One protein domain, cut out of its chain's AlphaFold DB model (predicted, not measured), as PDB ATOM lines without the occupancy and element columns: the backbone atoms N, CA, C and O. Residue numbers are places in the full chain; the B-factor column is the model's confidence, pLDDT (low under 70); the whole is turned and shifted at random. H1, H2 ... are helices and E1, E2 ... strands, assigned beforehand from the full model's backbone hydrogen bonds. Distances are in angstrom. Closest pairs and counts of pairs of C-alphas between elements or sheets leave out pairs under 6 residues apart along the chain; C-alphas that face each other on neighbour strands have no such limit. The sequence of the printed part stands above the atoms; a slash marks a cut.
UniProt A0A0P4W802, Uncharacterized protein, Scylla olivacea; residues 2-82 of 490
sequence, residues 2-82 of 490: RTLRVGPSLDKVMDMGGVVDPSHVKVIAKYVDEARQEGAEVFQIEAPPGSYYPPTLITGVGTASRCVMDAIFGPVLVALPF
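Overview. This is residues 2 to 82 of the 490 residues of an uncharacterized protein of Scylla olivacea (UniProt A0A0P4W802). Little regular structure: a small sheet of three short strands, with helix H1 over one face, and long loops. The printed part has 81 residues, 31 in named elements, H1 E1 E2 H2 E3 in order, class mixed; the mixed sheet runs E1 E2 E3. It is compact, radius of gyration of the C-alphas 13.1 A, spans 38 by 26 by 17 A.

Arrangement. E1, residues 41 to 44, and E2, 56 to 59, form an antiparallel hairpin; N 43 and O 57 are 2.8 A apart. E3, 76 to 78, is parallel to E2; N 77 and O 56 are 2.8 A apart. H1, 22 to 37, is on the sheet, height 10.2 A, along the strands. Its residues 31 to 35 alone touch H2, 66 to 69, closest C-alphas Tyr 31 and Cys 67, 6.1 A. H2 only grazes the sheet. Every O i to N i+4 pair in H1 is within hydrogen-bond range; H2 is too short for one.

Along the chain. H1 runs 22.7 A from C-alpha 22 at (171.124, 117.297, 176.926). E3 ends at C-alpha 78 at (166.534, 130.707, 160.065).

Size, cuts and confidence. The printed part has no cut; link E1 to E2 is long. No printed residue is under 70 in pLDDT.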
ATOM      1  N   ARG A   2     172.392 118.143 153.417       94.44
ATOM      2  CA  ARG A   2     172.281 116.659 153.340       94.44
ATOM      3  C   ARG A   2     173.591 115.869 153.451       94.44
ATOM      4  O   ARG A   2     173.554 114.703 153.806       94.44
ATOM      5  N   THR A   3     174.718 116.481 153.107       94.75
ATOM      6  CA  THR A   3     176.042 115.850 153.130       94.75
ATOM      7  C   THR A   3     176.759 115.974 154.475       94.75
ATOM      8  O   THR A   3     177.840 115.416 154.608       94.75
ATOM      9  N   LEU A   4     176.199 116.714 155.442       95.56
ATOM     10  CA  LEU A   4     176.803 116.887 156.763       95.56
ATOM     11  C   LEU A   4     176.705 115.585 157.562       95.56
ATOM     12  O   LEU A   4     175.630 114.998 157.676       95.56
ATOM     13  N   ARG A   5     177.826 115.167 158.141       94.81
ATOM     14  CA  ARG A   5     177.961 113.981 158.986       94.81
ATOM     15  C   ARG A   5     177.896 114.397 160.450       94.81
ATOM     16  O   ARG A   5     178.732 115.172 160.917       94.81
ATOM     17  N   VAL A   6     176.893 113.889 161.161       95.81
ATOM     18  CA  VAL A   6     176.670 114.156 162.588       95.81
ATOM     19  C   VAL A   6     177.085 112.924 163.382       95.81
ATOM     20  O   VAL A   6     176.579 111.832 163.123       95.81
ATOM     21  N   GLY A   7     177.987 113.079 164.349       94.56
ATOM     22  CA  GLY A   7     178.506 111.929 165.083       94.56
ATOM     23  C   GLY A   7     179.580 112.265 166.119       94.56
ATOM     24  O   GLY A   7     179.700 113.414 166.544       94.56
ATOM     25  N   PRO A   8     180.341 111.263 166.595       94.56
ATOM     26  CA  PRO A   8     181.334 111.440 167.654       94.56
ATOM     27  C   PRO A   8     182.381 112.511 167.318       94.56
ATOM     28  O   PRO A   8     183.080 112.401 166.318       94.56
ATOM     29  N   SER A   9     182.554 113.508 168.192       93.31
ATOM     30  CA  SER A   9     183.431 114.666 167.939       93.31
ATOM     31  C   SER A   9     184.926 114.333 167.801       93.31
ATOM     32  O   SER A   9     185.698 115.177 167.360       93.31
ATOM     33  N   LEU A  10     185.356 113.132 168.212       95.00
ATOM     34  CA  LEU A  10     186.740 112.662 168.048       95.00
ATOM     35  C   LEU A  10     187.002 112.043 166.670       95.00
ATOM     36  O   LEU A  10     188.158 111.829 166.304       95.00
ATOM     37  N   ASP A  11     185.947 111.742 165.916       95.88
ATOM     38  CA  ASP A  11     186.079 111.254 164.557       95.88
ATOM     39  C   ASP A  11     186.283 112.436 163.603       95.88
ATOM     40  O   ASP A  11     185.411 113.285 163.421       95.88
ATOM     41  N   LYS A  12     187.457 112.478 162.964       95.62
ATOM     42  CA  LYS A  12     187.856 113.547 162.037       95.62
ATOM     43  C   LYS A  12     187.011 113.592 160.767       95.62
ATOM     44  O   LYS A  12     187.114 114.561 160.020       95.62
ATOM     45  N   VAL A  13     186.220 112.552 160.492       95.81
ATOM     46  CA  VAL A  13     185.268 112.558 159.379       95.81
ATOM     47  C   VAL A  13     183.895 113.101 159.781       95.81
ATOM     48  O   VAL A  13     183.004 113.101 158.946       95.81
ATOM     49  N   MET A  14     183.671 113.542 161.018       95.25
ATOM     50  CA  MET A  14     182.400 114.159 161.405       95.25
ATOM     51  C   MET A  14     182.455 115.666 161.194       95.25
ATOM     52  O   MET A  14     183.420 116.325 161.569       95.25
ATOM     53  N   ASP A  15     181.395 116.216 160.607       94.94
ATOM     54  CA  ASP A  15     181.280 117.654 160.368       94.94
ATOM     55  C   ASP A  15     180.652 118.354 161.585       94.94
ATOM     56  O   ASP A  15     180.881 119.539 161.818       94.94
ATOM     57  N   MET A  16     179.845 117.624 162.371       94.81
ATOM     58  CA  MET A  16     179.111 118.159 163.519       94.81
ATOM     59  C   MET A  16     179.103 117.185 164.697       94.81
ATOM     60  O   MET A  16     178.722 116.021 164.566       94.81
ATOM     61  N   GLY A  17     179.515 117.690 165.859       94.62
ATOM     62  CA  GLY A  17     179.559 116.943 167.112       94.62
ATOM     63  C   GLY A  17     178.257 116.994 167.913       94.62
ATOM     64  O   GLY A  17     177.237 117.533 167.480       94.62
ATOM     65  N   GLY A  18     178.316 116.442 169.125       93.88
ATOM     66  CA  GLY A  18     177.235 116.561 170.098       93.88
ATOM     67  C   GLY A  18     177.056 118.002 170.579       93.88
ATOM     68  O   GLY A  18     178.019 118.752 170.736       93.88
ATOM     69  N   VAL A  19     175.810 118.372 170.842       95.44
ATOM     70  CA  VAL A  19     175.453 119.549 171.626       95.44
ATOM     71  C   VAL A  19     176.027 119.402 173.037       95.44
ATOM     72  O   VAL A  19     176.044 118.307 173.599       95.44
ATOM     73  N   VAL A  20     176.481 120.520 173.607       94.06
ATOM     74  CA  VAL A  20     177.237 120.567 174.870       94.06
ATOM     75  C   VAL A  20     176.549 119.862 176.047       94.06
ATOM     76  O   VAL A  20     177.234 119.259 176.866       94.06
ATOM     77  N   ASP A  21     175.214 119.905 176.123       94.12
ATOM     78  CA  ASP A  21     174.441 119.310 177.214       94.12
ATOM     79  C   ASP A  21     173.036 118.863 176.743       94.12
ATOM     80  O   ASP A  21     172.412 119.563 175.933       94.12
ATOM     81  N   PRO A  22     172.483 117.739 177.250       93.06
ATOM     82  CA  PRO A  22     171.124 117.297 176.926       93.06
ATOM     83  C   PRO A  22     170.021 118.320 177.231       93.06
ATOM     84  O   PRO A  22     168.984 118.329 176.568       93.06
ATOM     85  N   SER A  23     170.189 119.178 178.239       94.50
ATOM     86  CA  SER A  23     169.241 120.264 178.520       94.50
ATOM     87  C   SER A  23     169.222 121.293 177.391       94.50
ATOM     88  O   SER A  23     168.154 121.776 177.021       94.50
ATOM     89  N   HIS A  24     170.373 121.552 176.771       95.38
ATOM     90  CA  HIS A  24     170.491 122.484 175.657       95.38
ATOM     91  C   HIS A  24     169.851 121.939 174.377       95.38
ATOM     92  O   HIS A  24     169.185 122.676 173.655       95.38
ATOM     93  N   VAL A  25     169.924 120.622 174.152       95.44
ATOM     94  CA  VAL A  25     169.152 119.929 173.098       95.44
ATOM     95  C   VAL A  25     167.652 120.225 173.236       95.44
ATOM     96  O   VAL A  25     166.988 120.520 172.242       95.44
ATOM     97  N   LYS A  26     167.115 120.214 174.465       95.00
ATOM     98  CA  LYS A  26     165.699 120.533 174.728       95.00
ATOM     99  C   LYS A  26     165.371 122.000 174.449       95.00
ATOM    100  O   LYS A  26     164.285 122.289 173.956       95.00
ATOM    101  N   VAL A  27     166.293 122.919 174.748       95.31
ATOM    102  CA  VAL A  27     166.129 124.349 174.433       95.31
ATOM    103  C   VAL A  27     166.049 124.557 172.922       95.31
ATOM    104  O   VAL A  27     165.131 125.224 172.455       95.31
ATOM    105  N   ILE A  28     166.958 123.942 172.159       96.62
ATOM    106  CA  ILE A  28     166.948 124.012 170.692       96.62
ATOM    107  C   ILE A  28     165.643 123.419 170.142       96.62
ATOM    108  O   ILE A  28     164.975 124.059 169.334       96.62
ATOM    109  N   ALA A  29     165.241 122.236 170.625       95.88
ATOM    110  CA  ALA A  29     163.995 121.587 170.221       95.88
ATOM    111  C   ALA A  29     162.774 122.492 170.424       95.88
ATOM    112  O   ALA A  29     161.959 122.620 169.516       95.88
ATOM    113  N   LYS A  30     162.699 123.189 171.565       96.75
ATOM    114  CA  LYS A  30     161.609 124.119 171.866       96.75
ATOM    115  C   LYS A  30     161.484 125.235 170.822       96.75
ATOM    116  O   LYS A  30     160.376 125.487 170.369       96.75
ATOM    117  N   TYR A  31     162.587 125.864 170.407       97.06
ATOM    118  CA  TYR A  31     162.547 126.890 169.351       97.06
ATOM    119  C   TYR A  31     162.045 126.334 168.014       97.06
ATOM    120  O   TYR A  31     161.256 126.979 167.328       97.06
ATOM    121  N   VAL A  32     162.509 125.140 167.638       97.50
ATOM    122  CA  VAL A  32     162.121 124.504 166.372       97.50
ATOM    123  C   VAL A  32     160.645 124.099 166.389       97.50
ATOM    124  O   VAL A  32     159.943 124.300 165.400       97.50
ATOM    125  N   ASP A  33     160.154 123.568 167.508       97.31
ATOM    126  CA  ASP A  33     158.753 123.177 167.660       97.31
ATOM    127  C   ASP A  33     157.815 124.390 167.725       97.31
ATOM    128  O   ASP A  33     156.744 124.349 167.123       97.31
ATOM    129  N   GLU A  34     158.224 125.484 168.379       97.12
ATOM    130  CA  GLU A  34     157.514 126.773 168.332       97.12
ATOM    131  C   GLU A  34     157.410 127.278 166.882       97.12
ATOM    132  O   GLU A  34     156.312 127.566 166.410       97.12
ATOM    133  N   ALA A  35     158.510 127.269 166.120       97.25
ATOM    134  CA  ALA A  35     158.487 127.671 164.712       97.25
ATOM    135  C   ALA A  35     157.549 126.791 163.859       97.25
ATOM    136  O   ALA A  35     156.810 127.311 163.023       97.25
ATOM    137  N   ARG A  36     157.513 125.468 164.086       97.38
ATOM    138  CA  ARG A  36     156.547 124.569 163.417       97.38
ATOM    139  C   ARG A  36     155.101 124.941 163.738       97.38
ATOM    140  O   ARG A  36     154.261 124.930 162.843       97.38
ATOM    141  N   GLN A  37     154.806 125.261 164.998       97.44
ATOM    142  CA  GLN A  37     153.467 125.675 165.435       97.44
ATOM    143  C   GLN A  37     153.046 127.009 164.807       97.44
ATOM    144  O   GLN A  37     151.866 127.204 164.524       97.44
ATOM    145  N   GLU A  38     154.003 127.892 164.528       96.94
ATOM    146  CA  GLU A  38     153.796 129.142 163.784       96.94
ATOM    147  C   GLU A  38     153.612 128.931 162.266       96.94
ATOM    148  O   GLU A  38     153.359 129.891 161.538       96.94
ATOM    149  N   GLY A  39     153.706 127.691 161.776       96.38
ATOM    150  CA  GLY A  39     153.543 127.346 160.363       96.38
ATOM    151  C   GLY A  39     154.828 127.425 159.538       96.38
ATOM    152  O   GLY A  39     154.753 127.402 158.312       96.38
ATOM    153  N   ALA A  40     155.996 127.509 160.182       97.81
ATOM    154  CA  ALA A  40     157.274 127.488 159.483       97.81
ATOM    155  C   ALA A  40     157.560 126.115 158.859       97.81
ATOM    156  O   ALA A  40     157.244 125.058 159.413       97.81
ATOM    157  N   GLU A  41     158.252 126.133 157.728       98.25
ATOM    158  CA  GLU A  41     158.819 124.940 157.117       98.25
ATOM    159  C   GLU A  41     160.143 124.605 157.805       98.25
ATOM    160  O   GLU A  41     161.035 125.448 157.909       98.25
ATOM    161  N   VAL A  42     160.285 123.364 158.273       98.19
ATOM    162  CA  VAL A  42     161.487 122.904 158.976       98.19
ATOM    163  C   VAL A  42     162.112 121.737 158.229       98.19
ATOM    164  O   VAL A  42     161.562 120.637 158.191       98.19
ATOM    165  N   PHE A  43     163.300 121.967 157.681       98.00
ATOM    166  CA  PHE A  43     164.140 120.936 157.088       98.00
ATOM    167  C   PHE A  43     165.178 120.449 158.106       98.00
ATOM    168  O   PHE A  43     165.936 121.249 158.650       98.00
ATOM    169  N   GLN A  44     165.241 119.135 158.329       97.19
ATOM    170  CA  GLN A  44     166.226 118.476 159.191       97.19
ATOM    171  C   GLN A  44     166.811 117.252 158.483       97.19
ATOM    172  O   GLN A  44     166.116 116.574 157.725       97.19
ATOM    173  N   ILE A  45     168.091 116.971 158.731       93.75
ATOM    174  CA  ILE A  45     168.704 115.674 158.402       93.75
ATOM    175  C   ILE A  45     168.660 114.758 159.630       93.75
ATOM    176  O   ILE A  45     168.364 115.220 160.727       93.75
ATOM    177  N   GLU A  46     168.946 113.470 159.471       90.12
ATOM    178  CA  GLU A  46     169.002 112.549 160.609       90.12
ATOM    179  C   GLU A  46     170.197 112.865 161.526       90.12
ATOM    180  O   GLU A  46     171.273 113.247 161.061       90.12
ATOM    181  N   ALA A  47     170.002 112.705 162.837       92.62
ATOM    182  CA  ALA A  47     171.057 112.787 163.839       92.62
ATOM    183  C   ALA A  47     171.042 111.523 164.714       92.62
ATOM    184  O   ALA A  47     169.958 111.007 165.000       92.62
ATOM    185  N   PRO A  48     172.210 111.031 165.168       93.06
ATOM    186  CA  PRO A  48     172.276 109.902 166.090       93.06
ATOM    187  C   PRO A  48     171.532 110.179 167.410       93.06
ATOM    188  O   PRO A  48     171.363 111.335 167.800       93.06
ATOM    189  N   PRO A  49     171.125 109.138 168.156       89.12
ATOM    190  CA  PRO A  49     170.535 109.320 169.477       89.12
ATOM    191  C   PRO A  49     171.554 109.884 170.480       89.12
ATOM    192  O   PRO A  49     172.762 109.683 170.350       89.12
ATOM    193  N   GLY A  50     171.060 110.540 171.531       88.62
ATOM    194  CA  GLY A  50     171.878 111.129 172.594       88.62
ATOM    195  C   GLY A  50     171.899 112.652 172.518       88.62
ATOM    196  O   GLY A  50     170.900 113.270 172.160       88.62
ATOM    197  N   SER A  51     173.031 113.267 172.860       93.62
ATOM    198  CA  SER A  51     173.186 114.729 172.851       93.62
ATOM    199  C   SER A  51     173.436 115.303 171.453       93.62
ATOM    200  O   SER A  51     174.132 116.301 171.323       93.62
ATOM    201  N   TYR A  52     172.918 114.695 170.390       95.44
ATOM    202  CA  TYR A  52     173.038 115.226 169.031       95.44
ATOM    203  C   TYR A  52     171.738 115.925 168.642       95.44
ATOM    204  O   TYR A  52     170.651 115.462 168.983       95.44
ATOM    205  N   TYR A  53     171.846 117.042 167.925       96.44
ATOM    206  CA  TYR A  53     170.686 117.720 167.354       96.44
ATOM    207  C   TYR A  53     170.870 117.840 165.841       96.44
ATOM    208  O   TYR A  53     171.969 118.186 165.395       96.44
ATOM    209  N   PRO A  54     169.836 117.547 165.039       96.25
ATOM    210  CA  PRO A  54     169.960 117.577 163.594       96.25
ATOM    211  C   PRO A  54     170.217 118.997 163.073       96.25
ATOM    212  O   PRO A  54     169.566 119.948 163.519       96.25
ATOM    213  N   PRO A  55     171.112 119.159 162.086       97.06
ATOM    214  CA  PRO A  55     171.215 120.385 161.308       97.06
ATOM    215  C   PRO A  55     169.849 120.785 160.764       97.06
ATOM    216  O   PRO A  55     169.216 120.019 160.037       97.06
ATOM    217  N   THR A  56     169.400 121.976 161.142       97.94
ATOM    218  CA  THR A  56     168.030 122.444 160.942       97.94
ATOM    219  C   THR A  56     168.014 123.730 160.128       97.94
ATOM    220  O   THR A  56     168.753 124.661 160.434       97.94
ATOM    221  N   LEU A  57     167.165 123.795 159.105       98.25
ATOM    222  CA  LEU A  57     166.846 125.020 158.375       98.25
ATOM    223  C   LEU A  57     165.360 125.323 158.550       98.25
ATOM    224  O   LEU A  57     164.523 124.475 158.247       98.25
ATOM    225  N   ILE A  58     165.057 126.526 159.029       98.38
ATOM    226  CA  ILE A  58     163.703 127.048 159.207       98.38
ATOM    227  C   ILE A  58     163.449 128.118 158.142       98.38
ATOM    228  O   ILE A  58     164.213 129.081 158.029       98.38
ATOM    229  N   THR A  59     162.373 127.963 157.375       98.25
ATOM    230  CA  THR A  59     161.916 128.901 156.338       98.25
ATOM    231  C   THR A  59     160.428 129.208 156.495       98.25
ATOM    232  O   THR A  59     159.711 128.534 157.228       98.25
ATOM    233  N   GLY A  60     159.946 130.258 155.824       96.56
ATOM    234  CA  GLY A  60     158.517 130.602 155.821       96.56
ATOM    235  C   GLY A  60     157.983 131.141 157.154       96.56
ATOM    236  O   GLY A  60     156.773 131.196 157.345       96.56
ATOM    237  N   VAL A  61     158.869 131.543 158.067       96.31
ATOM    238  CA  VAL A  61     158.504 132.077 159.383       96.31
ATOM    239  C   VAL A  61     158.363 133.606 159.357       96.31
ATOM    240  O   VAL A  61     159.026 134.294 158.578       96.31
ATOM    241  N   GLY A  62     157.489 134.155 160.203       94.81
ATOM    242  CA  GLY A  62     157.298 135.601 160.332       94.81
ATOM    243  C   GLY A  62     158.502 136.313 160.964       94.81
ATOM    244  O   GLY A  62     159.177 135.767 161.830       94.81
ATOM    245  N   THR A  63     158.741 137.576 160.600       94.81
ATOM    246  CA  THR A  63     159.898 138.366 161.080       94.81
ATOM    247  C   THR A  63     159.855 138.713 162.572       94.81
ATOM    248  O   THR A  63     160.868 139.119 163.126       94.81
ATOM    249  N   ALA A  64     158.687 138.601 163.209       93.94
ATOM    250  CA  ALA A  64     158.508 138.786 164.650       93.94
ATOM    251  C   ALA A  64     158.597 137.465 165.434       93.94
ATOM    252  O   ALA A  64     158.422 137.468 166.651       93.94
ATOM    253  N   SER A  65     158.830 136.343 164.743       95.19
ATOM    254  CA  SER A  65     158.980 135.040 165.379       95.19
ATOM    255  C   SER A  65     160.166 135.031 166.323       95.19
ATOM    256  O   SER A  65     161.214 135.632 166.072       95.19
ATOM    257  N   ARG A  66     160.018 134.281 167.405       93.94
ATOM    258  CA  ARG A  66     161.055 134.160 168.415       93.94
ATOM    259  C   ARG A  66     162.342 133.548 167.853       93.94
ATOM    260  O   ARG A  66     163.422 133.977 168.236       93.94
ATOM    261  N   CYS A  67     162.251 132.622 166.896       94.56
ATOM    262  CA  CYS A  67     163.431 132.030 166.251       94.56
ATOM    263  C   CYS A  67     164.195 133.014 165.340       94.56
ATOM    264  O   CYS A  67     165.346 132.757 164.999       94.56
ATOM    265  N   VAL A  68     163.566 134.133 164.958       95.25
ATOM    266  CA  VAL A  68     164.197 135.241 164.222       95.25
ATOM    267  C   VAL A  68     164.824 136.251 165.183       95.25
ATOM    268  O   VAL A  68     165.903 136.771 164.914       95.25
ATOM    269  N   MET A  69     164.133 136.558 166.284       93.38
ATOM    270  CA  MET A  69     164.525 137.629 167.206       93.38
ATOM    271  C   MET A  69     165.568 137.184 168.241       93.38
ATOM    272  O   MET A  69     166.450 137.976 168.595       93.38
ATOM    273  N   ASP A  70     165.479 135.937 168.708       91.62
ATOM    274  CA  ASP A  70     166.356 135.371 169.732       91.62
ATOM    275  C   ASP A  70     167.542 134.629 169.102       91.62
ATOM    276  O   ASP A  70     167.439 133.993 168.052       91.62
ATOM    277  N   ALA A  71     168.683 134.636 169.795       85.94
ATOM    278  CA  ALA A  71     169.824 133.817 169.409       85.94
ATOM    279  C   ALA A  71     169.553 132.333 169.709       85.94
ATOM    280  O   ALA A  71     169.417 131.927 170.868       85.94
ATOM    281  N   ILE A  72     169.532 131.502 168.664       90.94
ATOM    282  CA  ILE A  72     169.501 130.046 168.808       90.94
ATOM    283  C   ILE A  72     170.937 129.533 168.819       90.94
ATOM    284  O   ILE A  72     171.601 129.448 167.789       90.94
ATOM    285  N   PHE A  73     171.420 129.153 169.996       89.00
ATOM    286  CA  PHE A  73     172.716 128.496 170.124       89.00
ATOM    287  C   PHE A  73     172.551 127.016 169.782       89.00
ATOM    288  O   PHE A  73     172.127 126.223 170.610       89.00
ATOM    289  N   GLY A  74     172.836 126.624 168.551       91.38
ATOM    290  CA  GLY A  74     172.659 125.250 168.100       91.38
ATOM    291  C   GLY A  74     172.768 125.157 166.587       91.38
ATOM    292  O   GLY A  74     172.945 126.176 165.921       91.38
ATOM    293  N   PRO A  75     172.660 123.953 166.014       95.56
ATOM    294  CA  PRO A  75     172.815 123.754 164.581       95.56
ATOM    295  C   PRO A  75     171.532 124.121 163.816       95.56
ATOM    296  O   PRO A  75     170.987 123.303 163.077       95.56
ATOM    297  N   VAL A  76     171.021 125.338 164.022       97.19
ATOM    298  CA  VAL A  76     169.766 125.842 163.451       97.19
ATOM    299  C   VAL A  76     170.033 127.127 162.679       97.19
ATOM    300  O   VAL A  76     170.629 128.060 163.206       97.19
ATOM    301  N   LEU A  77     169.558 127.185 161.439       97.12
ATOM    302  CA  LEU A  77     169.526 128.393 160.621       97.12
ATOM    303  C   LEU A  77     168.077 128.808 160.382       97.12
ATOM    304  O   LEU A  77     167.232 127.967 160.082       97.12
ATOM    305  N   VAL A  78     167.813 130.109 160.458       97.50
ATOM    306  CA  VAL A  78     166.534 130.707 160.065       97.50
ATOM    307  C   VAL A  78     166.778 131.590 158.852       97.50
ATOM    308  O   VAL A  78     167.655 132.453 158.880       97.50
ATOM    309  N   ALA A  79     166.037 131.355 157.770       97.25
ATOM    310  CA  ALA A  79     166.216 132.067 156.513       97.25
ATOM    311  C   ALA A  79     164.973 132.892 156.165       97.25
ATOM    312  O   ALA A  79     163.864 132.367 156.041       97.25
ATOM    313  N   LEU A  80     165.191 134.194 155.969       97.19
ATOM    314  CA  LEU A  80     164.171 135.160 155.579       97.19
ATOM    315  C   LEU A  80     164.524 135.750 154.206       97.19
ATOM    316  O   LEU A  80     165.651 136.219 154.024       97.19
ATOM    317  N   PRO A  81     163.597 135.755 153.234       97.25
ATOM    318  CA  PRO A  81     163.811 136.456 151.978       97.25
ATOM    319  C   PRO A  81     163.686 137.974 152.175       97.25
ATOM    320  O   PRO A  81     162.966 138.451 153.049       97.25
ATOM    321  N   PHE A  82     164.338 138.738 151.303       97.56
ATOM    322  CA  PHE A  82     164.187 140.190 151.188       97.56
ATOM    323  C   PHE A  82     164.201 140.591 149.707       97.56
ATOM    324  O   PHE A  82     164.688 139.845 148.858       97.56
TER     325      PHE A  82